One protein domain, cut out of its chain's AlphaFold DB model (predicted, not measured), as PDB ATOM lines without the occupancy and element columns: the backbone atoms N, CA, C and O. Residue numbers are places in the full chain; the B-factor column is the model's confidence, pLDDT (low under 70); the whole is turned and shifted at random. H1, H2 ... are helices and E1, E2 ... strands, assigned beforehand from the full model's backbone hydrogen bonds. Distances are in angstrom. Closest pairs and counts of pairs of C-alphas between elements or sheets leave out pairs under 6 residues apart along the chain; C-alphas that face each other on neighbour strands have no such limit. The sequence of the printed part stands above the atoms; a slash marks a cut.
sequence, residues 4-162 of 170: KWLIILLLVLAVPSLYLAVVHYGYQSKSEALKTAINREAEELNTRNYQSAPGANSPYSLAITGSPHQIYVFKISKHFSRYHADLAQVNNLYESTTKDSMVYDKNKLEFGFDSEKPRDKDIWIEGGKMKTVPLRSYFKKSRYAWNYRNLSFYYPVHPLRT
ATOM      1  N   LYS A   4     176.726 -84.390  81.378       79.06
ATOM      2  CA  LYS A   4     176.476 -82.968  81.092       79.06
ATOM      3  C   LYS A   4     175.053 -82.518  81.444       79.06
ATOM      4  O   LYS A   4     174.882 -81.429  81.976       79.06
ATOM      5  N   TRP A   5     174.039 -83.343  81.180       82.88
ATOM      6  CA  TRP A   5     172.650 -83.021  81.525       82.88
ATOM      7  C   TRP A   5     172.405 -83.090  83.030       82.88
ATOM      8  O   TRP A   5     171.638 -82.293  83.558       82.88
ATOM      9  N   LEU A   6     173.102 -83.993  83.721       81.81
ATOM     10  CA  LEU A   6     173.029 -84.124  85.173       81.81
ATOM     11  C   LEU A   6     173.693 -82.922  85.867       81.81
ATOM     12  O   LEU A   6     173.130 -82.374  86.810       81.81
ATOM     13  N   ILE A   7     174.819 -82.432  85.337       83.12
ATOM     14  CA  ILE A   7     175.479 -81.197  85.797       83.12
ATOM     15  C   ILE A   7     174.601 -79.963  85.550       83.12
ATOM     16  O   ILE A   7     174.453 -79.129  86.442       83.12
ATOM     17  N   ILE A   8     173.992 -79.842  84.364       84.44
ATOM     18  CA  ILE A   8     173.076 -78.732  84.053       84.44
ATOM     19  C   ILE A   8     171.867 -78.762  84.994       84.44
ATOM     20  O   ILE A   8     171.513 -77.728  85.552       84.44
ATOM     21  N   LEU A   9     171.275 -79.937  85.233       83.75
ATOM     22  CA  LEU A   9     170.171 -80.100  86.180       83.75
ATOM     23  C   LEU A   9     170.581 -79.685  87.605       83.75
ATOM     24  O   LEU A   9     169.848 -78.949  88.261       83.75
ATOM     25  N   LEU A  10     171.767 -80.101  88.065       84.06
ATOM     26  CA  LEU A  10     172.292 -79.719  89.378       84.06
ATOM     27  C   LEU A  10     172.520 -78.208  89.492       84.06
ATOM     28  O   LEU A  10     172.146 -77.625  90.504       84.06
ATOM     29  N   LEU A  11     173.063 -77.554  88.462       82.62
ATOM     30  CA  LEU A  11     173.239 -76.096  88.443       82.62
ATOM     31  C   LEU A  11     171.895 -75.355  88.436       82.62
ATOM     32  O   LEU A  11     171.725 -74.383  89.171       82.62
ATOM     33  N   VAL A  12     170.921 -75.840  87.661       84.75
ATOM     34  CA  VAL A  12     169.563 -75.272  87.599       84.75
ATOM     35  C   VAL A  12     168.822 -75.420  88.931       84.75
ATOM     36  O   VAL A  12     167.992 -74.574  89.242       84.75
ATOM     37  N   LEU A  13     169.132 -76.432  89.747       81.50
ATOM     38  CA  LEU A  13     168.575 -76.590  91.099       81.50
ATOM     39  C   LEU A  13     169.386 -75.847  92.177       81.50
ATOM     40  O   LEU A  13     168.815 -75.340  93.148       81.50
ATOM     41  N   ALA A  14     170.704 -75.735  92.007       82.06
ATOM     42  CA  ALA A  14     171.595 -75.039  92.932       82.06
ATOM     43  C   ALA A  14     171.373 -73.519  92.920       82.06
ATOM     44  O   ALA A  14     171.351 -72.893  93.974       82.06
ATOM     45  N   VAL A  15     171.164 -72.909  91.749       80.81
ATOM     46  CA  VAL A  15     171.015 -71.445  91.644       80.81
ATOM     47  C   VAL A  15     169.759 -70.924  92.371       80.81
ATOM     48  O   VAL A  15     169.896 -70.004  93.180       80.81
ATOM     49  N   PRO A  16     168.552 -71.501  92.189       80.19
ATOM     50  CA  PRO A  16     167.359 -71.086  92.924       80.19
ATOM     51  C   PRO A  16     167.449 -71.374  94.424       80.19
ATOM     52  O   PRO A  16     166.942 -70.587  95.218       80.19
ATOM     53  N   SER A  17     168.097 -72.471  94.831       78.62
ATOM     54  CA  SER A  17     168.264 -72.797  96.255       78.62
ATOM     55  C   SER A  17     169.241 -71.850  96.953       78.62
ATOM     56  O   SER A  17     168.929 -71.367  98.039       78.62
ATOM     57  N   LEU A  18     170.358 -71.492  96.312       79.12
ATOM     58  CA  LEU A  18     171.257 -70.427  96.776       79.12
ATOM     59  C   LEU A  18     170.543 -69.074  96.837       79.12
ATOM     60  O   LEU A  18     170.669 -68.360  97.828       79.12
ATOM     61  N   TYR A  19     169.753 -68.738  95.817       77.56
ATOM     62  CA  TYR A  19     168.969 -67.505  95.800       77.56
ATOM     63  C   TYR A  19     167.964 -67.451  96.958       77.56
ATOM     64  O   TYR A  19     167.923 -66.465  97.693       77.56
ATOM     65  N   LEU A  20     167.200 -68.525  97.176       75.25
ATOM     66  CA  LEU A  20     166.264 -68.628  98.296       75.25
ATOM     67  C   LEU A  20     166.990 -68.551  99.640       75.25
ATOM     68  O   LEU A  20     166.541 -67.819 100.519       75.25
ATOM     69  N   ALA A  21     168.125 -69.236  99.793       74.75
ATOM     70  CA  ALA A  21     168.924 -69.173 101.010       74.75
ATOM     71  C   ALA A  21     169.389 -67.741 101.306       74.75
ATOM     72  O   ALA A  21     169.257 -67.297 102.439       74.75
ATOM     73  N   VAL A  22     169.856 -66.996 100.299       70.69
ATOM     74  CA  VAL A  22     170.330 -65.610 100.459       70.69
ATOM     75  C   VAL A  22     169.185 -64.635 100.751       70.69
ATOM     76  O   VAL A  22     169.322 -63.777 101.619       70.69
ATOM     77  N   VAL A  23     168.046 -64.760 100.066       70.31
ATOM     78  CA  VAL A  23     166.890 -63.856 100.247       70.31
ATOM     79  C   VAL A  23     166.150 -64.123 101.564       70.31
ATOM     80  O   VAL A  23     165.561 -63.207 102.144       70.31
ATOM     81  N   HIS A  24     166.182 -65.362 102.058       71.25
ATOM     82  CA  HIS A  24     165.597 -65.739 103.346       71.25
ATOM     83  C   HIS A  24     166.592 -65.729 104.509       71.25
ATOM     84  O   HIS A  24     166.181 -65.965 105.645       71.25
ATOM     85  N   TYR A  25     167.867 -65.429 104.257       78.38
ATOM     86  CA  TYR A  25     168.854 -65.251 105.310       78.38
ATOM     87  C   TYR A  25     168.466 -64.033 106.165       78.38
ATOM     88  O   TYR A  25     168.214 -62.952 105.637       78.38
ATOM     89  N   GLY A  26     168.394 -64.211 107.488       84.56
ATOM     90  CA  GLY A  26     168.107 -63.140 108.449       84.56
ATOM     91  C   GLY A  26     166.686 -63.117 109.013       84.56
ATOM     92  O   GLY A  26     165.869 -64.013 108.798       84.56
ATOM     93  N   TYR A  27     166.385 -62.064 109.770       90.69
ATOM     94  CA  TYR A  27     165.212 -61.992 110.647       90.69
ATOM     95  C   TYR A  27     164.170 -60.986 110.157       90.69
ATOM     96  O   TYR A  27     164.492 -60.034 109.444       90.69
ATOM     97  N   GLN A  28     162.905 -61.164 110.545       89.44
ATOM     98  CA  GLN A  28     161.826 -60.263 110.106       89.44
ATOM     99  C   GLN A  28     161.833 -58.928 110.856       89.44
ATOM    100  O   GLN A  28     161.339 -57.917 110.353       89.44
ATOM    101  N   SER A  29     162.410 -58.897 112.059       90.31
ATOM    102  CA  SER A  29     162.465 -57.693 112.885       90.31
ATOM    103  C   SER A  29     163.874 -57.395 113.397       90.31
ATOM    104  O   SER A  29     164.673 -58.298 113.639       90.31
ATOM    105  N   LYS A  30     164.160 -56.104 113.627       89.00
ATOM    106  CA  LYS A  30     165.408 -55.659 114.272       89.00
ATOM    107  C   LYS A  30     165.590 -56.284 115.655       89.00
ATOM    108  O   LYS A  30     166.701 -56.643 116.015       89.00
ATOM    109  N   SER A  31     164.504 -56.402 116.422       89.75
ATOM    110  CA  SER A  31     164.542 -56.964 117.776       89.75
ATOM    111  C   SER A  31     164.931 -58.438 117.769       89.75
ATOM    112  O   SER A  31     165.666 -58.876 118.646       89.75
ATOM    113  N   GLU A  32     164.434 -59.201 116.799       91.62
ATOM    114  CA  GLU A  32     164.748 -60.621 116.649       91.62
ATOM    115  C   GLU A  32     166.200 -60.827 116.201       91.62
ATOM    116  O   GLU A  32     166.908 -61.648 116.787       91.62
ATOM    117  N   ALA A  33     166.671 -60.019 115.243       91.94
ATOM    118  CA  ALA A  33     168.074 -60.016 114.837       91.94
ATOM    119  C   ALA A  33     168.997 -59.701 116.018       91.94
ATOM    120  O   ALA A  33     169.922 -60.455 116.298       91.94
ATOM    121  N   LEU A  34     168.697 -58.629 116.758       91.81
ATOM    122  CA  LEU A  34     169.494 -58.206 117.905       91.81
ATOM    123  C   LEU A  34     169.492 -59.251 119.025       91.81
ATOM    124  O   LEU A  34     170.546 -59.555 119.570       91.81
ATOM    125  N   LYS A  35     168.331 -59.829 119.352       91.69
ATOM    126  CA  LYS A  35     168.236 -60.888 120.365       91.69
ATOM    127  C   LYS A  35     169.075 -62.104 119.972       91.69
ATOM    128  O   LYS A  35     169.754 -62.670 120.821       91.69
ATOM    129  N   THR A  36     169.043 -62.492 118.699       92.50
ATOM    130  CA  THR A  36     169.854 -63.618 118.228       92.50
ATOM    131  C   THR A  36     171.346 -63.303 118.272       92.50
ATOM    132  O   THR A  36     172.114 -64.131 118.753       92.50
ATOM    133  N   ALA A  37     171.753 -62.104 117.848       93.31
ATOM    134  CA  ALA A  37     173.143 -61.660 117.932       93.31
ATOM    135  C   ALA A  37     173.649 -61.660 119.380       93.31
ATOM    136  O   ALA A  37     174.710 -62.204 119.661       93.31
ATOM    137  N   ILE A  38     172.850 -61.145 120.322       92.88
ATOM    138  CA  ILE A  38     173.166 -61.183 121.755       92.88
ATOM    139  C   ILE A  38     173.351 -62.627 122.228       92.88
ATOM    140  O   ILE A  38     174.375 -62.941 122.817       92.88
ATOM    141  N   ASN A  39     172.416 -63.527 121.922       93.00
ATOM    142  CA  ASN A  39     172.525 -64.928 122.337       93.00
ATOM    143  C   ASN A  39     173.746 -65.649 121.755       93.00
ATOM    144  O   ASN A  39     174.233 -66.593 122.365       93.00
ATOM    145  N   ARG A  40     174.202 -65.250 120.564       93.81
ATOM    146  CA  ARG A  40     175.298 -65.905 119.844       93.81
ATOM    147  C   ARG A  40     176.670 -65.335 120.200       93.81
ATOM    148  O   ARG A  40     177.632 -66.088 120.264       93.81
ATOM    149  N   GLU A  41     176.767 -64.017 120.359       93.81
ATOM    150  CA  GLU A  41     178.046 -63.287 120.407       93.81
ATOM    151  C   GLU A  41     178.289 -62.561 121.736       93.81
ATOM    152  O   GLU A  41     179.408 -62.126 121.987       93.81
ATOM    153  N   ALA A  42     177.262 -62.412 122.578       91.38
ATOM    154  CA  ALA A  42     177.345 -61.732 123.872       91.38
ATOM    155  C   ALA A  42     176.362 -62.358 124.879       91.38
ATOM    156  O   ALA A  42     175.546 -61.660 125.494       91.38
ATOM    157  N   GLU A  43     176.387 -63.690 125.001       92.06
ATOM    158  CA  GLU A  43     175.433 -64.465 125.805       92.06
ATOM    159  C   GLU A  43     175.395 -63.993 127.268       92.06
ATOM    160  O   GLU A  43     174.347 -64.024 127.918       92.06
ATOM    161  N   GLU A  44     176.504 -63.461 127.784       89.25
ATOM    162  CA  GLU A  44     176.590 -62.891 129.125       89.25
ATOM    163  C   GLU A  44     175.597 -61.743 129.361       89.25
ATOM    164  O   GLU A  44     175.178 -61.523 130.500       89.25
ATOM    165  N   LEU A  45     175.159 -61.035 128.314       90.12
ATOM    166  CA  LEU A  45     174.127 -60.003 128.426       90.12
ATOM    167  C   LEU A  45     172.755 -60.581 128.803       90.12
ATOM    168  O   LEU A  45     171.937 -59.848 129.352       90.12
ATOM    169  N   ASN A  46     172.504 -61.878 128.597       88.38
ATOM    170  CA  ASN A  46     171.247 -62.523 129.000       88.38
ATOM    171  C   ASN A  46     171.091 -62.647 130.517       88.38
ATOM    172  O   ASN A  46     169.972 -62.733 131.022       88.38
ATOM    173  N   THR A  47     172.206 -62.657 131.247       86.25
ATOM    174  CA  THR A  47     172.222 -62.768 132.716       86.25
ATOM    175  C   THR A  47     172.537 -61.440 133.401       86.25
ATOM    176  O   THR A  47     172.420 -61.322 134.623       86.25
ATOM    177  N   ARG A  48     172.917 -60.415 132.630       84.00
ATOM    178  CA  ARG A  48     173.293 -59.093 133.136       84.00
ATOM    179  C   ARG A  48     172.174 -58.085 132.919       84.00
ATOM    180  O   ARG A  48     171.567 -58.008 131.859       84.00
ATOM    181  N   ASN A  49     171.975 -57.212 133.903       82.75
ATOM    182  CA  ASN A  49     171.122 -56.041 133.728       82.75
ATOM    183  C   ASN A  49     171.843 -55.010 132.845       82.75
ATOM    184  O   ASN A  49     172.754 -54.314 133.312       82.75
ATOM    185  N   TYR A  50     171.434 -54.914 131.580       88.31
ATOM    186  CA  TYR A  50     171.918 -53.914 130.628       88.31
ATOM    187  C   TYR A  50     170.801 -52.960 130.191       88.31
ATOM    188  O   TYR A  50     169.612 -53.262 130.276       88.31
ATOM    189  N   GLN A  51     171.199 -51.777 129.735       88.81
ATOM    190  CA  GLN A  51     170.321 -50.787 129.115       88.81
ATOM    191  C   GLN A  51     170.644 -50.694 127.621       88.81
ATOM    192  O   GLN A  51     171.815 -50.731 127.250       88.81
ATOM    193  N   SER A  52     169.631 -50.524 126.772       86.56
ATOM    194  CA  SER A  52     169.819 -50.435 125.317       86.56
ATOM    195  C   SER A  52     169.779 -48.994 124.802       86.56
ATOM    196  O   SER A  52     168.963 -48.187 125.256       86.56
ATOM    197  N   ALA A  53     170.625 -48.669 123.823       81.50
ATOM    198  CA  ALA A  53     170.696 -47.356 123.163       81.50
ATOM    199  C   ALA A  53     171.537 -47.457 121.893       81.50
ATOM    200  O   ALA A  53     172.482 -48.187 121.965       81.50
ATOM    201  N   PRO A  54     171.378 -46.718 120.794       67.25
ATOM    202  CA  PRO A  54     170.150 -46.146 120.295       67.25
ATOM    203  C   PRO A  54     169.253 -47.225 119.663       67.25
ATOM    204  O   PRO A  54     169.706 -48.140 118.985       67.25
ATOM    205  N   GLY A  55     167.947 -47.083 119.873       64.19
ATOM    206  CA  GLY A  55     166.905 -47.888 119.240       64.19
ATOM    207  C   GLY A  55     166.203 -47.113 118.120       64.19
ATOM    208  O   GLY A  55     166.173 -45.885 118.121       64.19
ATOM    209  N   ALA A  56     165.613 -47.849 117.179       57.53
ATOM    210  CA  ALA A  56     164.815 -47.416 116.023       57.53
ATOM    211  C   ALA A  56     165.573 -46.970 114.753       57.53
ATOM    212  O   ALA A  56     165.532 -47.712 113.767       57.53
ATOM    213  N   ASN A  57     166.271 -45.829 114.734       71.38
ATOM    214  CA  ASN A  57     166.744 -45.205 113.471       71.38
ATOM    215  C   ASN A  57     168.262 -45.232 113.243       71.38
ATOM    216  O   ASN A  57     168.754 -44.685 112.259       71.38
ATOM    217  N   SER A  58     169.000 -45.876 114.138       80.69
ATOM    218  CA  SER A  58     170.443 -46.062 114.017       80.69
ATOM    219  C   SER A  58     170.763 -47.398 113.326       80.69
ATOM    220  O   SER A  58     170.032 -48.374 113.544       80.69
ATOM    221  N   PRO A  59     171.840 -47.472 112.519       87.12
ATOM    222  CA  PRO A  59     172.421 -48.737 112.068       87.12
ATOM    223  C   PRO A  59     173.194 -49.455 113.187       87.12
ATOM    224  O   PRO A  59     173.709 -50.541 112.970       87.12
ATOM    225  N   TYR A  60     173.258 -48.874 114.384       90.94
ATOM    226  CA  TYR A  60     173.883 -49.456 115.567       90.94
ATOM    227  C   TYR A  60     172.895 -49.543 116.726       90.94
ATOM    228  O   TYR A  60     172.109 -48.615 116.929       90.94
ATOM    229  N   SER A  61     172.987 -50.613 117.508       92.38
ATOM    230  CA  SER A  61     172.342 -50.770 118.809       92.38
ATOM    231  C   SER A  61     173.409 -51.097 119.840       92.38
ATOM    232  O   SER A  61     174.180 -52.028 119.668       92.38
ATOM    233  N   LEU A  62     173.446 -50.353 120.928       92.31
ATOM    234  CA  LEU A  62     174.341 -50.548 122.059       92.31
ATOM    235  C   LEU A  62     173.614 -51.295 123.175       92.31
ATOM    236  O   LEU A  62     172.443 -51.017 123.450       92.31
ATOM    237  N   ALA A  63     174.336 -52.175 123.857       92.19
ATOM    238  CA  ALA A  63     173.962 -52.705 125.162       92.19
ATOM    239  C   ALA A  63     174.988 -52.228 126.196       92.19
ATOM    240  O   ALA A  63     176.187 -52.464 126.062       92.19
ATOM    241  N   ILE A  64     174.511 -51.505 127.208       89.31
ATOM    242  CA  ILE A  64     175.337 -50.815 128.201       89.31
ATOM    243  C   ILE A  64     175.131 -51.480 129.557       89.31
ATOM    244  O   ILE A  64     174.029 -51.441 130.116       89.31
ATOM    245  N   THR A  65     176.187 -52.067 130.110       87.75
ATOM    246  CA  THR A  65     176.139 -52.753 131.406       87.75
ATOM    247  C   THR A  65     176.444 -51.803 132.567       87.75
ATOM    248  O   THR A  65     177.214 -50.841 132.463       87.75
ATOM    249  N   GLY A  66     175.813 -52.068 133.714       75.50
ATOM    250  CA  GLY A  66     175.987 -51.258 134.924       75.50
ATOM    251  C   GLY A  66     177.261 -51.563 135.723       75.50
ATOM    252  O   GLY A  66     177.818 -50.658 136.333       75.50
ATOM    253  N   SER A  67     177.717 -52.818 135.759       73.75
ATOM    254  CA  SER A  67     178.962 -53.227 136.425       73.75
ATOM    255  C   SER A  67     179.402 -54.615 135.924       73.75
ATOM    256  O   SER A  67     178.622 -55.554 136.089       73.75
ATOM    257  N   PRO A  68     180.623 -54.779 135.374       75.50
ATOM    258  CA  PRO A  68     181.527 -53.705 134.942       75.50
ATOM    259  C   PRO A  68     180.855 -52.815 133.885       75.50
ATOM    260  O   PRO A  68     179.886 -53.231 133.250       75.50
ATOM    261  N   HIS A  69     181.321 -51.574 133.733       79.88
ATOM    262  CA  HIS A  69     180.814 -50.694 132.681       79.88
ATOM    263  C   HIS A  69     181.399 -51.114 131.338       79.88
ATOM    264  O   HIS A  69     182.576 -50.884 131.070       79.88
ATOM    265  N   GLN A  70     180.562 -51.731 130.516       86.44
ATOM    266  CA  GLN A  70     180.896 -52.145 129.166       86.44
ATOM    267  C   GLN A  70     179.841 -51.601 128.212       86.44
ATOM    268  O   GLN A  70     178.662 -51.480 128.569       86.44
ATOM    269  N   ILE A  71     180.274 -51.263 127.005       89.19
ATOM    270  CA  ILE A  71     179.388 -50.925 125.898       89.19
ATOM    271  C   ILE A  71     179.622 -51.954 124.801       89.19
ATOM    272  O   ILE A  71     180.692 -52.001 124.201       89.19
ATOM    273  N   TYR A  72     178.605 -52.756 124.534       92.44
ATOM    274  CA  TYR A  72     178.558 -53.657 123.392       92.44
ATOM    275  C   TYR A  72     177.913 -52.904 122.244       92.44
ATOM    276  O   TYR A  72     176.837 -52.343 122.431       92.44
ATOM    277  N   VAL A  73     178.546 -52.883 121.078       92.31
ATOM    278  CA  VAL A  73     178.047 -52.218 119.874       92.31
ATOM    279  C   VAL A  73     177.625 -53.288 118.883       92.31
ATOM    280  O   VAL A  73     178.468 -53.986 118.340       92.31
ATOM    281  N   PHE A  74     176.331 -53.408 118.622       93.06
ATOM    282  CA  PHE A  74     175.786 -54.278 117.585       93.06
ATOM    283  C   PHE A  74     175.502 -53.464 116.329       93.06
ATOM    284  O   PHE A  74     174.804 -52.448 116.394       93.06
ATOM    285  N   LYS A  75     176.001 -53.914 115.181       92.06
ATOM    286  CA  LYS A  75     175.696 -53.320 113.875       92.06
ATOM    287  C   LYS A  75     174.493 -54.033 113.284       92.06
ATOM    288  O   LYS A  75     174.501 -55.249 113.157       92.06
ATOM    289  N   ILE A  76     173.463 -53.275 112.931       90.94
ATOM    290  CA  ILE A  76     172.227 -53.773 112.337       90.94
ATOM    291  C   ILE A  76     172.212 -53.406 110.856       90.94
ATOM    292  O   ILE A  76     172.129 -52.227 110.502       90.94
ATOM    293  N   SER A  77     172.224 -54.412 109.987       89.88
ATOM    294  CA  SER A  77     172.054 -54.243 108.544       89.88
ATOM    295  C   SER A  77     170.686 -54.757 108.092       89.88
ATOM    296  O   SER A  77     170.005 -55.512 108.793       89.88
ATOM    297  N   LYS A  78     170.240 -54.293 106.921       88.19
ATOM    298  CA  LYS A  78     169.002 -54.753 106.292       88.19
ATOM    299  C   LYS A  78     169.288 -55.161 104.852       88.19
ATOM    300  O   LYS A  78     169.649 -54.312 104.041       88.19
ATOM    301  N   HIS A  79     169.081 -56.435 104.540       86.12
ATOM    302  CA  HIS A  79     169.251 -57.015 103.208       86.12
ATOM    303  C   HIS A  79     167.951 -57.715 102.811       86.12
ATOM    304  O   HIS A  79     167.382 -58.440 103.615       86.12
ATOM    305  N   PHE A  80     167.426 -57.460 101.608       85.12
ATOM    306  CA  PHE A  80     166.177 -58.076 101.114       85.12
ATOM    307  C   PHE A  80     165.004 -58.050 102.115       85.12
ATOM    308  O   PHE A  80     164.293 -59.030 102.311       85.12
ATOM    309  N   SER A  81     164.806 -56.911 102.781       85.62
ATOM    310  CA  SER A  81     163.796 -56.731 103.839       85.62
ATOM    311  C   SER A  81     164.009 -57.534 105.129       85.62
ATOM    312  O   SER A  81     163.229 -57.354 106.062       85.62
ATOM    313  N   ARG A  82     165.084 -58.318 105.230       88.81
ATOM    314  CA  ARG A  82     165.518 -59.035 106.433       88.81
ATOM    315  C   ARG A  82     166.564 -58.244 107.200       88.81
ATOM    316  O   ARG A  82     167.372 -57.527 106.612       88.81
ATOM    317  N   TYR A  83     166.528 -58.358 108.519       91.44
ATOM    318  CA  TYR A  83     167.486 -57.738 109.421       91.44
ATOM    319  C   TYR A  83     168.562 -58.733 109.831       91.44
ATOM    320  O   TYR A  83     168.265 -59.887 110.144       91.44
ATOM    321  N   HIS A  84     169.789 -58.237 109.902       91.56
ATOM    322  CA  HIS A  84     170.921 -58.908 110.525       91.56
ATOM    323  C   HIS A  84     171.469 -58.017 111.620       91.56
ATOM    324  O   HIS A  84     171.370 -56.791 111.533       91.56
ATOM    325  N   ALA A  85     172.010 -58.641 112.653       92.50
ATOM    326  CA  ALA A  85     172.755 -57.957 113.683       92.50
ATOM    327  C   ALA A  85     173.977 -58.803 114.015       92.50
ATOM    328  O   ALA A  85     173.845 -60.017 114.148       92.50
ATOM    329  N   ASP A  86     175.122 -58.151 114.154       93.56
ATOM    330  CA  ASP A  86     176.383 -58.778 114.539       93.56
ATOM    331  C   ASP A  86     177.093 -57.863 115.545       93.56
ATOM    332  O   ASP A  86     176.891 -56.635 115.538       93.56
ATOM    333  N   LEU A  87     177.892 -58.443 116.437       93.12
ATOM    334  CA  LEU A  87     178.664 -57.687 117.417       93.12
ATOM    335  C   LEU A  87     179.852 -57.015 116.716       93.12
ATOM    336  O   LEU A  87     180.760 -57.670 116.219       93.12
ATOM    337  N   ALA A  88     179.847 -55.686 116.681       89.62
ATOM    338  CA  ALA A  88     180.889 -54.891 116.042       89.62
ATOM    339  C   ALA A  88     182.060 -54.585 116.986       89.62
ATOM    340  O   ALA A  88     183.209 -54.586 116.557       89.62
ATOM    341  N   GLN A  89     181.788 -54.297 118.264       88.50
ATOM    342  CA  GLN A  89     182.827 -54.033 119.265       88.50
ATOM    343  C   GLN A  89     182.295 -54.220 120.686       88.50
ATOM    344  O   GLN A  89     181.118 -53.977 120.957       88.50
ATOM    345  N   VAL A  90     183.191 -54.566 121.610       88.62
ATOM    346  CA  VAL A  90     182.976 -54.456 123.057       88.62
ATOM    347  C   VAL A  90     183.986 -53.460 123.612       88.62
ATOM    348  O   VAL A  90     185.185 -53.613 123.398       88.62
ATOM    349  N   ASN A  91     183.509 -52.427 124.301       83.75
ATOM    350  CA  ASN A  91     184.360 -51.415 124.916       83.75
ATOM    351  C   ASN A  91     184.276 -51.505 126.447       83.75
ATOM    352  O   ASN A  91     183.203 -51.303 127.026       83.75
ATOM    353  N   ASN A  92     185.410 -51.803 127.087       81.69
ATOM    354  CA  ASN A  92     185.563 -51.857 128.540       81.69
ATOM    355  C   ASN A  92     185.923 -50.469 129.076       81.69
ATOM    356  O   ASN A  92     187.083 -50.062 129.085       81.69
ATOM    357  N   LEU A  93     184.933 -49.751 129.606       75.62
ATOM    358  CA  LEU A  93     185.118 -48.362 130.035       75.62
ATOM    359  C   LEU A  93     186.022 -48.194 131.268       75.62
ATOM    360  O   LEU A  93     186.477 -47.086 131.530       75.62
ATOM    361  N   TYR A  94     186.254 -49.265 132.034       64.44
ATOM    362  CA  TYR A  94     187.112 -49.251 133.226       64.44
ATOM    363  C   TYR A  94     188.595 -49.512 132.914       64.44
ATOM    364  O   TYR A  94     189.461 -49.087 133.672       64.44
ATOM    365  N   GLU A  95     188.882 -50.226 131.824       56.50
ATOM    366  CA  GLU A  95     190.236 -50.684 131.471       56.50
ATOM    367  C   GLU A  95     190.890 -49.803 130.404       56.50
ATOM    368  O   GLU A  95     192.107 -49.831 130.245       56.50
ATOM    369  N   SER A  96     190.099 -48.998 129.690       52.88
ATOM    370  CA  SER A  96     190.620 -48.142 128.632       52.88
ATOM    371  C   SER A  96     191.272 -46.883 129.211       52.88
ATOM    372  O   SER A  96     190.599 -46.015 129.773       52.88
ATOM    373  N   THR A  97     192.591 -46.757 129.046       49.28
ATOM    374  CA  THR A  97     193.341 -45.503 129.260       49.28
ATOM    375  C   THR A  97     192.879 -44.401 128.302       49.28
ATOM    376  O   THR A  97     192.982 -43.217 128.624       49.28
ATOM    377  N   THR A  98     192.291 -44.783 127.166       49.94
ATOM    378  CA  THR A  98     191.666 -43.906 126.177       49.94
ATOM    379  C   THR A  98     190.143 -44.026 126.266       49.94
ATOM    380  O   THR A  98     189.534 -45.031 125.908       49.94
ATOM    381  N   LYS A  99     189.475 -42.991 126.783       58.34
ATOM    382  CA  LYS A  99     187.996 -42.935 126.853       58.34
ATOM    383  C   LYS A  99     187.346 -42.830 125.472       58.34
ATOM    384  O   LYS A  99     186.142 -43.055 125.334       58.34
ATOM    385  N   ASP A 100     188.166 -42.498 124.487       66.88
ATOM    386  CA  ASP A 100     187.794 -42.213 123.123       66.88
ATOM    387  C   ASP A 100     188.309 -43.359 122.250       66.88
ATOM    388  O   ASP A 100     189.462 -43.780 122.343       66.88
ATOM    389  N   SER A 101     187.426 -43.920 121.437       72.94
ATOM    390  CA  SER A 101     187.751 -45.042 120.558       72.94
ATOM    391  C   SER A 101     187.000 -44.837 119.263       72.94
ATOM    392  O   SER A 101     185.774 -44.770 119.264       72.94
ATOM    393  N   MET A 102     187.741 -44.696 118.172       79.75
ATOM    394  CA  MET A 102     187.202 -44.559 116.825       79.75
ATOM    395  C   MET A 102     187.467 -45.869 116.076       79.75
ATOM    396  O   MET A 102     188.602 -46.344 116.052       79.75
ATOM    397  N   VAL A 103     186.425 -46.457 115.489       79.62
ATOM    398  CA  VAL A 103     186.465 -47.754 114.799       79.62
ATOM    399  C   VAL A 103     186.379 -47.554 113.296       79.62
ATOM    400  O   VAL A 103     185.449 -46.914 112.803       79.62
ATOM    401  N   TYR A 104     187.320 -48.153 112.568       77.44
ATOM    402  CA  TYR A 104     187.459 -47.995 111.125       77.44
ATOM    403  C   TYR A 104     187.355 -49.342 110.401       77.44
ATOM    404  O   TYR A 104     187.948 -50.326 110.834       77.44
ATOM    405  N   ASP A 105     186.658 -49.364 109.263       79.88
ATOM    406  CA  ASP A 105     186.680 -50.454 108.278       79.88
ATOM    407  C   ASP A 105     187.215 -49.911 106.948       79.88
ATOM    408  O   ASP A 105     186.660 -48.966 106.384       79.88
ATOM    409  N   LYS A 106     188.311 -50.484 106.435       82.31
ATOM    410  CA  LYS A 106     188.957 -50.069 105.169       82.31
ATOM    411  C   LYS A 106     189.157 -48.545 105.061       82.31
ATOM    412  O   LYS A 106     188.779 -47.936 104.057       82.31
ATOM    413  N   ASN A 107     189.732 -47.935 106.100       71.56
ATOM    414  CA  ASN A 107     189.970 -46.485 106.218       71.56
ATOM    415  C   ASN A 107     188.692 -45.632 106.165       71.56
ATOM    416  O   ASN A 107     188.720 -44.464 105.772       71.56
ATOM    417  N   LYS A 108     187.548 -46.226 106.512       77.00
ATOM    418  CA  LYS A 108     186.291 -45.511 106.689       77.00
ATOM    419  C   LYS A 108     185.848 -45.610 108.129       77.00
ATOM    420  O   LYS A 108     185.825 -46.705 108.681       77.00
ATOM    421  N   LEU A 109     185.453 -44.490 108.719       78.56
ATOM    422  CA  LEU A 109     184.934 -44.500 110.077       78.56
ATOM    423  C   LEU A 109     183.570 -45.182 110.089       78.56
ATOM    424  O   LEU A 109     182.636 -44.751 109.405       78.56
ATOM    425  N   GLU A 110     183.468 -46.227 110.899       82.25
ATOM    426  CA  GLU A 110     182.221 -46.923 111.178       82.25
ATOM    427  C   GLU A 110     181.469 -46.234 112.315       82.25
ATOM    428  O   GLU A 110     180.300 -45.889 112.171       82.25
ATOM    429  N   PHE A 111     182.133 -46.011 113.446       86.19
ATOM    430  CA  PHE A 111     181.578 -45.332 114.616       86.19
ATOM    431  C   PHE A 111     182.696 -44.973 115.598       86.19
ATOM    432  O   PHE A 111     183.840 -45.382 115.424       86.19
ATOM    433  N   GLY A 112     182.369 -44.246 116.661       83.69
ATOM    434  CA  GLY A 112     183.295 -44.067 117.767       83.69
ATOM    435  C   GLY A 112     182.688 -43.465 119.023       83.69
ATOM    436  O   GLY A 112     181.505 -43.127 119.074       83.69
ATOM    437  N   PHE A 113     183.519 -43.343 120.046       82.75
ATOM    438  CA  PHE A 113     183.213 -42.735 121.331       82.75
ATOM    439  C   PHE A 113     184.125 -41.536 121.556       82.75
ATOM    440  O   PHE A 113     185.300 -41.596 121.209       82.75
ATOM    441  N   ASP A 114     183.576 -40.474 122.135       79.19
ATOM    442  CA  ASP A 114     184.334 -39.279 122.516       79.19
ATOM    443  C   ASP A 114     183.708 -38.655 123.771       79.19
ATOM    444  O   ASP A 114     182.474 -38.553 123.888       79.19
ATOM    445  N   SER A 115     184.561 -38.282 124.720       73.19
ATOM    446  CA  SER A 115     184.228 -37.655 125.998       73.19
ATOM    447  C   SER A 115     184.472 -36.138 126.041       73.19
ATOM    448  O   SER A 115     184.001 -35.482 126.977       73.19
ATOM    449  N   GLU A 116     185.141 -35.562 125.040       65.81
ATOM    450  CA  GLU A 116     185.561 -34.155 125.010       65.81
ATOM    451  C   GLU A 116     184.632 -33.232 124.224       65.81
ATOM    452  O   GLU A 116     184.807 -32.011 124.247       65.81
ATOM    453  N   LYS A 117     183.599 -33.765 123.567       57.84
ATOM    454  CA  LYS A 117     182.703 -32.930 122.765       57.84
ATOM    455  C   LYS A 117     182.057 -31.814 123.604       57.84
ATOM    456  O   LYS A 117     181.257 -32.097 124.504       57.84
ATOM    457  N   PRO A 118     182.307 -30.532 123.273       49.19
ATOM    458  CA  PRO A 118     181.597 -29.423 123.888       49.19
ATOM    459  C   PRO A 118     180.112 -29.514 123.535       49.19
ATOM    460  O   PRO A 118     179.762 -29.844 122.396       49.19
ATOM    461  N   ARG A 119     179.232 -29.197 124.495       48.25
ATOM    462  CA  ARG A 119     177.802 -29.017 124.205       48.25
ATOM    463  C   ARG A 119     177.667 -28.075 123.003       48.25
ATOM    464  O   ARG A 119     178.371 -27.075 122.922       48.25
ATOM    465  N   ASP A 120     176.810 -28.458 122.062       51.53
ATOM    466  CA  ASP A 120     176.397 -27.638 120.913       51.53
ATOM    467  C   ASP A 120     177.395 -27.491 119.750       51.53
ATOM    468  O   ASP A 120     177.160 -26.698 118.841       51.53
ATOM    469  N   LYS A 121     178.465 -28.294 119.695       50.66
ATOM    470  CA  LYS A 121     179.270 -28.434 118.465       50.66
ATOM    471  C   LYS A 121     178.843 -29.672 117.686       50.66
ATOM    472  O   LYS A 121     178.475 -30.673 118.277       50.66
ATOM    473  N   ASP A 122     178.872 -29.642 116.365       59.75
ATOM    474  CA  ASP A 122     178.717 -30.852 115.553       59.75
ATOM    475  C   ASP A 122     180.092 -31.495 115.347       59.75
ATOM    476  O   ASP A 122     181.071 -30.778 115.161       59.75
ATOM    477  N   ILE A 123     180.179 -32.830 115.387       63.00
ATOM    478  CA  ILE A 123     181.408 -33.515 114.962       63.00
ATOM    479  C   ILE A 123     181.289 -33.750 113.468       63.00
ATOM    480  O   ILE A 123     180.344 -34.397 113.004       63.00
ATOM    481  N   TRP A 124     182.244 -33.191 112.741       62.12
ATOM    482  CA  TRP A 124     182.382 -33.347 111.307       62.12
ATOM    483  C   TRP A 124     183.651 -34.131 111.042       62.12
ATOM    484  O   TRP A 124     184.712 -33.781 111.554       62.12
ATOM    485  N   ILE A 125     183.536 -35.173 110.232       63.75
ATOM    486  CA  ILE A 125     184.688 -35.912 109.726       63.75
ATOM    487  C   ILE A 125     184.593 -35.846 108.211       63.75
ATOM    488  O   ILE A 125     183.560 -36.182 107.640       63.75
ATOM    489  N   GLU A 126     185.624 -35.277 107.584       60.69
ATOM    490  CA  GLU A 126     185.670 -35.018 106.138       60.69
ATOM    491  C   GLU A 126     184.429 -34.299 105.570       60.69
ATOM    492  O   GLU A 126     183.903 -34.644 104.514       60.69
ATOM    493  N   GLY A 127     183.902 -33.305 106.290       64.06
ATOM    494  CA  GLY A 127     182.719 -32.558 105.843       64.06
ATOM    495  C   GLY A 127     181.395 -33.328 105.951       64.06
ATOM    496  O   GLY A 127     180.346 -32.782 105.610       64.06
ATOM    497  N   GLY A 128     181.401 -34.551 106.494       70.50
ATOM    498  CA  GLY A 128     180.206 -35.297 106.881       70.50
ATOM    499  C   GLY A 128     179.862 -35.104 108.359       70.50
ATOM    500  O   GLY A 128     180.669 -35.400 109.240       70.50
ATOM    501  N   LYS A 129     178.644 -34.633 108.652       76.81
ATOM    502  CA  LYS A 129     178.141 -34.495 110.029       76.81
ATOM    503  C   LYS A 129     177.823 -35.865 110.625       76.81
ATOM    504  O   LYS A 129     176.956 -36.584 110.118       76.81
ATOM    505  N   MET A 130     178.461 -36.204 111.741       81.12
ATOM    506  CA  MET A 130     178.143 -37.418 112.491       81.12
ATOM    507  C   MET A 130     176.825 -37.274 113.258       81.12
ATOM    508  O   MET A 130     176.479 -36.199 113.760       81.12
ATOM    509  N   LYS A 131     176.091 -38.381 113.402       85.81
ATOM    510  CA  LYS A 131     175.025 -38.482 114.401       85.81
ATOM    511  C   LYS A 131     175.665 -38.695 115.767       85.81
ATOM    512  O   LYS A 131     176.668 -39.390 115.881       85.81
ATOM    513  N   THR A 132     175.082 -38.092 116.798       84.56
ATOM    514  CA  THR A 132     175.598 -38.159 118.169       84.56
ATOM    515  C   THR A 132     174.504 -38.612 119.122       84.56
ATOM    516  O   THR A 132     173.383 -38.104 119.061       84.56
ATOM    517  N   VAL A 133     174.845 -39.532 120.022       86.06
ATOM    518  CA  VAL A 133     173.978 -39.990 121.111       86.06
ATOM    519  C   VAL A 133     174.713 -39.780 122.436       86.06
ATOM    520  O   VAL A 133     175.705 -40.465 122.685       86.06
ATOM    521  N   PRO A 134     174.264 -38.847 123.293       84.44
ATOM    522  CA  PRO A 134     174.867 -38.661 124.606       84.44
ATOM    523  C   PRO A 134     174.553 -39.866 125.498       84.44
ATOM    524  O   PRO A 134     173.392 -40.248 125.650       84.44
ATOM    525  N   LEU A 135     175.577 -40.451 126.124       84.25
ATOM    526  CA  LEU A 135     175.427 -41.671 126.923       84.25
ATOM    527  C   LEU A 135     175.329 -41.418 128.435       84.25
ATOM    528  O   LEU A 135     175.067 -42.336 129.211       84.25
ATOM    529  N   ARG A 136     175.465 -40.163 128.882       79.75
ATOM    530  CA  ARG A 136     175.425 -39.774 130.305       79.75
ATOM    531  C   ARG A 136     174.259 -40.384 131.088       79.75
ATOM    532  O   ARG A 136     174.425 -40.761 132.248       79.75
ATOM    533  N   SER A 137     173.064 -40.429 130.497       80.81
ATOM    534  CA  SER A 137     171.851 -40.907 131.170       80.81
ATOM    535  C   SER A 137     171.911 -42.383 131.561       80.81
ATOM    536  O   SER A 137     171.183 -42.771 132.475       80.81
ATOM    537  N   TYR A 138     172.780 -43.172 130.923       81.31
ATOM    538  CA  TYR A 138     172.923 -44.607 131.161       81.31
ATOM    539  C   TYR A 138     173.869 -44.927 132.335       81.31
ATOM    540  O   TYR A 138     173.827 -46.034 132.868       81.31
ATOM    541  N   PHE A 139     174.641 -43.942 132.824       76.81
ATOM    542  CA  PHE A 139     175.676 -44.116 133.861       76.81
ATOM    543  C   PHE A 139     175.324 -43.517 135.239       76.81
ATOM    544  O   PHE A 139     176.208 -43.224 136.041       76.81
ATOM    545  N   LYS A 140     174.034 -43.332 135.558       66.69
ATOM    546  CA  LYS A 140     173.570 -42.602 136.764       66.69
ATOM    547  C   LYS A 140     174.049 -43.150 138.123       66.69
ATOM    548  O   LYS A 140     173.947 -42.425 139.105       66.69
ATOM    549  N   LYS A 141     174.518 -44.401 138.206       59.56
ATOM    550  CA  LYS A 141     174.849 -45.093 139.471       59.56
ATOM    551  C   LYS A 141     176.257 -45.713 139.497       59.56
ATOM    552  O   LYS A 141     176.459 -46.720 140.170       59.56
ATOM    553  N   SER A 142     177.225 -45.162 138.763       56.62
ATOM    554  CA  SER A 142     178.587 -45.711 138.821       56.62
ATOM    555  C   SER A 142     179.217 -45.470 140.194       56.62
ATOM    556  O   SER A 142     179.374 -44.326 140.611       56.62
ATOM    557  N   ARG A 143     179.584 -46.552 140.893       54.06
ATOM    558  CA  ARG A 143     180.420 -46.505 142.109       54.06
ATOM    559  C   ARG A 143     181.896 -46.226 141.803       54.06
ATOM    560  O   ARG A 143     182.678 -45.991 142.716       54.06
ATOM    561  N   TYR A 144     182.278 -46.315 140.532       55.31
ATOM    562  CA  TYR A 144     183.635 -46.066 140.074       55.31
ATOM    563  C   TYR A 144     183.787 -44.566 139.797       55.31
ATOM    564  O   TYR A 144     182.882 -43.942 139.249       55.31
ATOM    565  N   ALA A 145     184.928 -43.984 140.182       49.22
ATOM    566  CA  ALA A 145     185.224 -42.540 140.174       49.22
ATOM    567  C   ALA A 145     185.218 -41.864 138.781       49.22
ATOM    568  O   ALA A 145     185.678 -40.733 138.619       49.22
ATOM    569  N   TRP A 146     184.733 -42.554 137.751       60.44
ATOM    570  CA  TRP A 146     184.880 -42.171 136.360       60.44
ATOM    571  C   TRP A 146     183.620 -41.455 135.898       60.44
ATOM    572  O   TRP A 146     182.530 -42.014 135.777       60.44
ATOM    573  N   ASN A 147     183.773 -40.157 135.673       62.12
ATOM    574  CA  ASN A 147     182.680 -39.284 135.311       62.12
ATOM    575  C   ASN A 147     182.393 -39.372 133.800       62.12
ATOM    576  O   ASN A 147     182.842 -38.524 133.034       62.12
ATOM    577  N   TYR A 148     181.599 -40.356 133.363       72.19
ATOM    578  CA  TYR A 148     181.127 -40.495 131.969       72.19
ATOM    579  C   TYR A 148     180.097 -39.419 131.557       72.19
ATOM    580  O   TYR A 148     179.279 -39.633 130.661       72.19
ATOM    581  N   ARG A 149     180.079 -38.253 132.223       69.06
ATOM    582  CA  ARG A 149     179.076 -37.192 132.014       69.06
ATOM    583  C   ARG A 149     179.036 -36.648 130.591       69.06
ATOM    584  O   ARG A 149     177.992 -36.130 130.204       69.06
ATOM    585  N   ASN A 150     180.127 -36.777 129.847       73.56
ATOM    586  CA  ASN A 150     180.252 -36.235 128.499       73.56
ATOM    587  C   ASN A 150     180.457 -37.322 127.433       73.56
ATOM    588  O   ASN A 150     180.538 -36.996 126.253       73.56
ATOM    589  N   LEU A 151     180.484 -38.603 127.828       81.56
ATOM    590  CA  LEU A 151     180.662 -39.698 126.883       81.56
ATOM    591  C   LEU A 151     179.504 -39.712 125.888       81.56
ATOM    592  O   LEU A 151     178.327 -39.739 126.271       81.56
ATOM    593  N   SER A 152     179.855 -39.712 124.613       84.62
ATOM    594  CA  SER A 152     178.906 -39.737 123.515       84.62
ATOM    595  C   SER A 152     179.313 -40.793 122.501       84.62
ATOM    596  O   SER A 152     180.496 -41.039 122.289       84.62
ATOM    597  N   PHE A 153     178.313 -41.408 121.884       87.50
ATOM    598  CA  PHE A 153     178.484 -42.324 120.767       87.50
ATOM    599  C   PHE A 153     178.254 -41.582 119.452       87.50
ATOM    600  O   PHE A 153     177.243 -40.886 119.295       87.50
ATOM    601  N   TYR A 154     179.175 -41.753 118.514       85.56
ATOM    602  CA  TYR A 154     179.167 -41.147 117.194       85.56
ATOM    603  C   TYR A 154     179.065 -42.222 116.140       85.56
ATOM    604  O   TYR A 154     179.796 -43.202 116.174       85.56
ATOM    605  N   TYR A 155     178.193 -42.009 115.169       86.50
ATOM    606  CA  TYR A 155     178.126 -42.861 113.994       86.50
ATOM    607  C   TYR A 155     177.731 -42.016 112.785       86.50
ATOM    608  O   TYR A 155     176.926 -41.082 112.910       86.50
ATOM    609  N   PRO A 156     178.291 -42.283 111.604       81.19
ATOM    610  CA  PRO A 156     177.820 -41.667 110.390       81.19
ATOM    611  C   PRO A 156     176.612 -42.456 109.853       81.19
ATOM    612  O   PRO A 156     176.420 -43.636 110.141       81.19
ATOM    613  N   VAL A 157     175.753 -41.799 109.069       77.75
ATOM    614  CA  VAL A 157     174.632 -42.485 108.388       77.75
ATOM    615  C   VAL A 157     175.154 -43.386 107.260       77.75
ATOM    616  O   VAL A 157     174.568 -44.427 106.967       77.75
ATOM    617  N   HIS A 158     176.284 -43.003 106.663       72.38
ATOM    618  CA  HIS A 158     177.019 -43.757 105.656       72.38
ATOM    619  C   HIS A 158     178.510 -43.732 105.998       72.38
ATOM    620  O   HIS A 158     178.965 -42.703 106.492       72.38
ATOM    621  N   PRO A 159     179.285 -44.793 105.716       68.62
ATOM    622  CA  PRO A 159     180.720 -44.798 105.982       68.62
ATOM    623  C   PRO A 159     181.416 -43.604 105.316       68.62
ATOM    624  O   PRO A 159     181.338 -43.444 104.093       68.62
ATOM    625  N   LEU A 160     182.085 -42.776 106.114       73.38
ATOM    626  CA  LEU A 160     182.883 -41.644 105.637       73.38
ATOM    627  C   LEU A 160     184.312 -42.122 105.424       73.38
ATOM    628  O   LEU A 160     184.789 -42.939 106.208       73.38
ATOM    629  N   ARG A 161     184.996 -41.629 104.387       64.12
ATOM    630  CA  ARG A 161     186.455 -41.767 104.339       64.12
ATOM    631  C   ARG A 161     187.030 -40.994 105.524       64.12
ATOM    632  O   ARG A 161     186.375 -40.106 106.075       64.12
ATOM    633  N   THR A 162     188.198 -41.407 105.979       60.88
ATOM    634  CA  THR A 162     188.912 -40.663 107.005       60.88
ATOM    635  C   THR A 162     190.331 -40.401 106.565       60.88
ATOM    636  O   THR A 162     191.096 -41.331 106.333       60.88
TER     637      THR A 162
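Overview. This is residues 4 to 162 of the 170 residues of an uncharacterized protein of Fictibacillus solisalsi (UniProt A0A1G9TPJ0). What shape do these atoms make? Two four-stranded antiparallel sheets, E1 E2 E3 E4 and E5 E6 E8 E7 in that order, lie partly face to face as a sandwich, with H2 over the other face of the first sheet. Residues 4 to 21 of H1 stick out from this body as a long arm, which makes the length. What is it built of? The printed part has 159 residues, with four named helices and eight named strands in the order H1 H2 H3 E1 E2 E3 E4 E5 E6 E7 H4 E8, of mixed class. The whole is loose, with a radius of gyration of the C-alphas of 19.6 A, and spans 72 by 42 by 26 A.

Along the chain. Where is the first sheet? E1 is residues 50 to 53, E2 60 to 65, E3 70 to 79 and E4 82 to 92; E3 is 28.9 A and E4 30.7 A from first to last C-alpha. Where is the second? E5 is residues 101 to 105, E6 108 to 114, E7 131 to 134 and E8 152 to 155, ending at C-alpha 155 (178.126, -42.861, 113.994). Where are the helices? H1, residues 4 to 24, is 30.2 A long from C-alpha 4 (176.476, -82.968, 81.092); H2 is residues 30 to 41, H3 43 to 46 and H4 136 to 139.

Arrangement. How is the first sheet paired? It is a strongly twisted meander, each strand the antiparallel neighbour of the one before, with N 51 and O 64 2.9 A apart, N 63 and O 72 2.9 A, and N 77 and O 84 3.0 A. What is on it? H2 makes two layers with it, a helix on one face of a sheet, at a height of 7.7 A and slantwise to E3 at 54 degrees on the local plane; the closest C-alphas of H2 and E4 are those of Ala 33 and Ala 85, 5.2 A. H4 only grazes this sheet with residues 138 to 139; H1 with residues 22 to 24 and H3 with Leu 45 only just graze it, each with 5 pairs of C-alphas within 10 A. How does the second sheet stand? The two sheets form a sandwich, two sheets face to face: the parts that face each other are 10.2 A centre to centre, and the strands of the one stand at 31 degrees to those of the other; within the second sheet, N 103 and O 111, N 112 and O 154, and N 133 and O 153 are each 2.8 A apart, within hydrogen-bond range. How are the helix backbones? Every O i to N i+4 pair is within hydrogen-bond range in H2 and 16 of 17 in H1; H3 and H4 are too short for one.

Size, cuts and confidence. How large is it? The two C-alphas farthest apart, those of Trp 5 and Ala 145, are 72.4 A apart. Is it unbroken? The printed part has no cut; the long links are E6 to E7 and H4 to E8. Where is confidence low? Residues under 70 pLDDT include 94 to 100, 116 to 127 and 140 to 147.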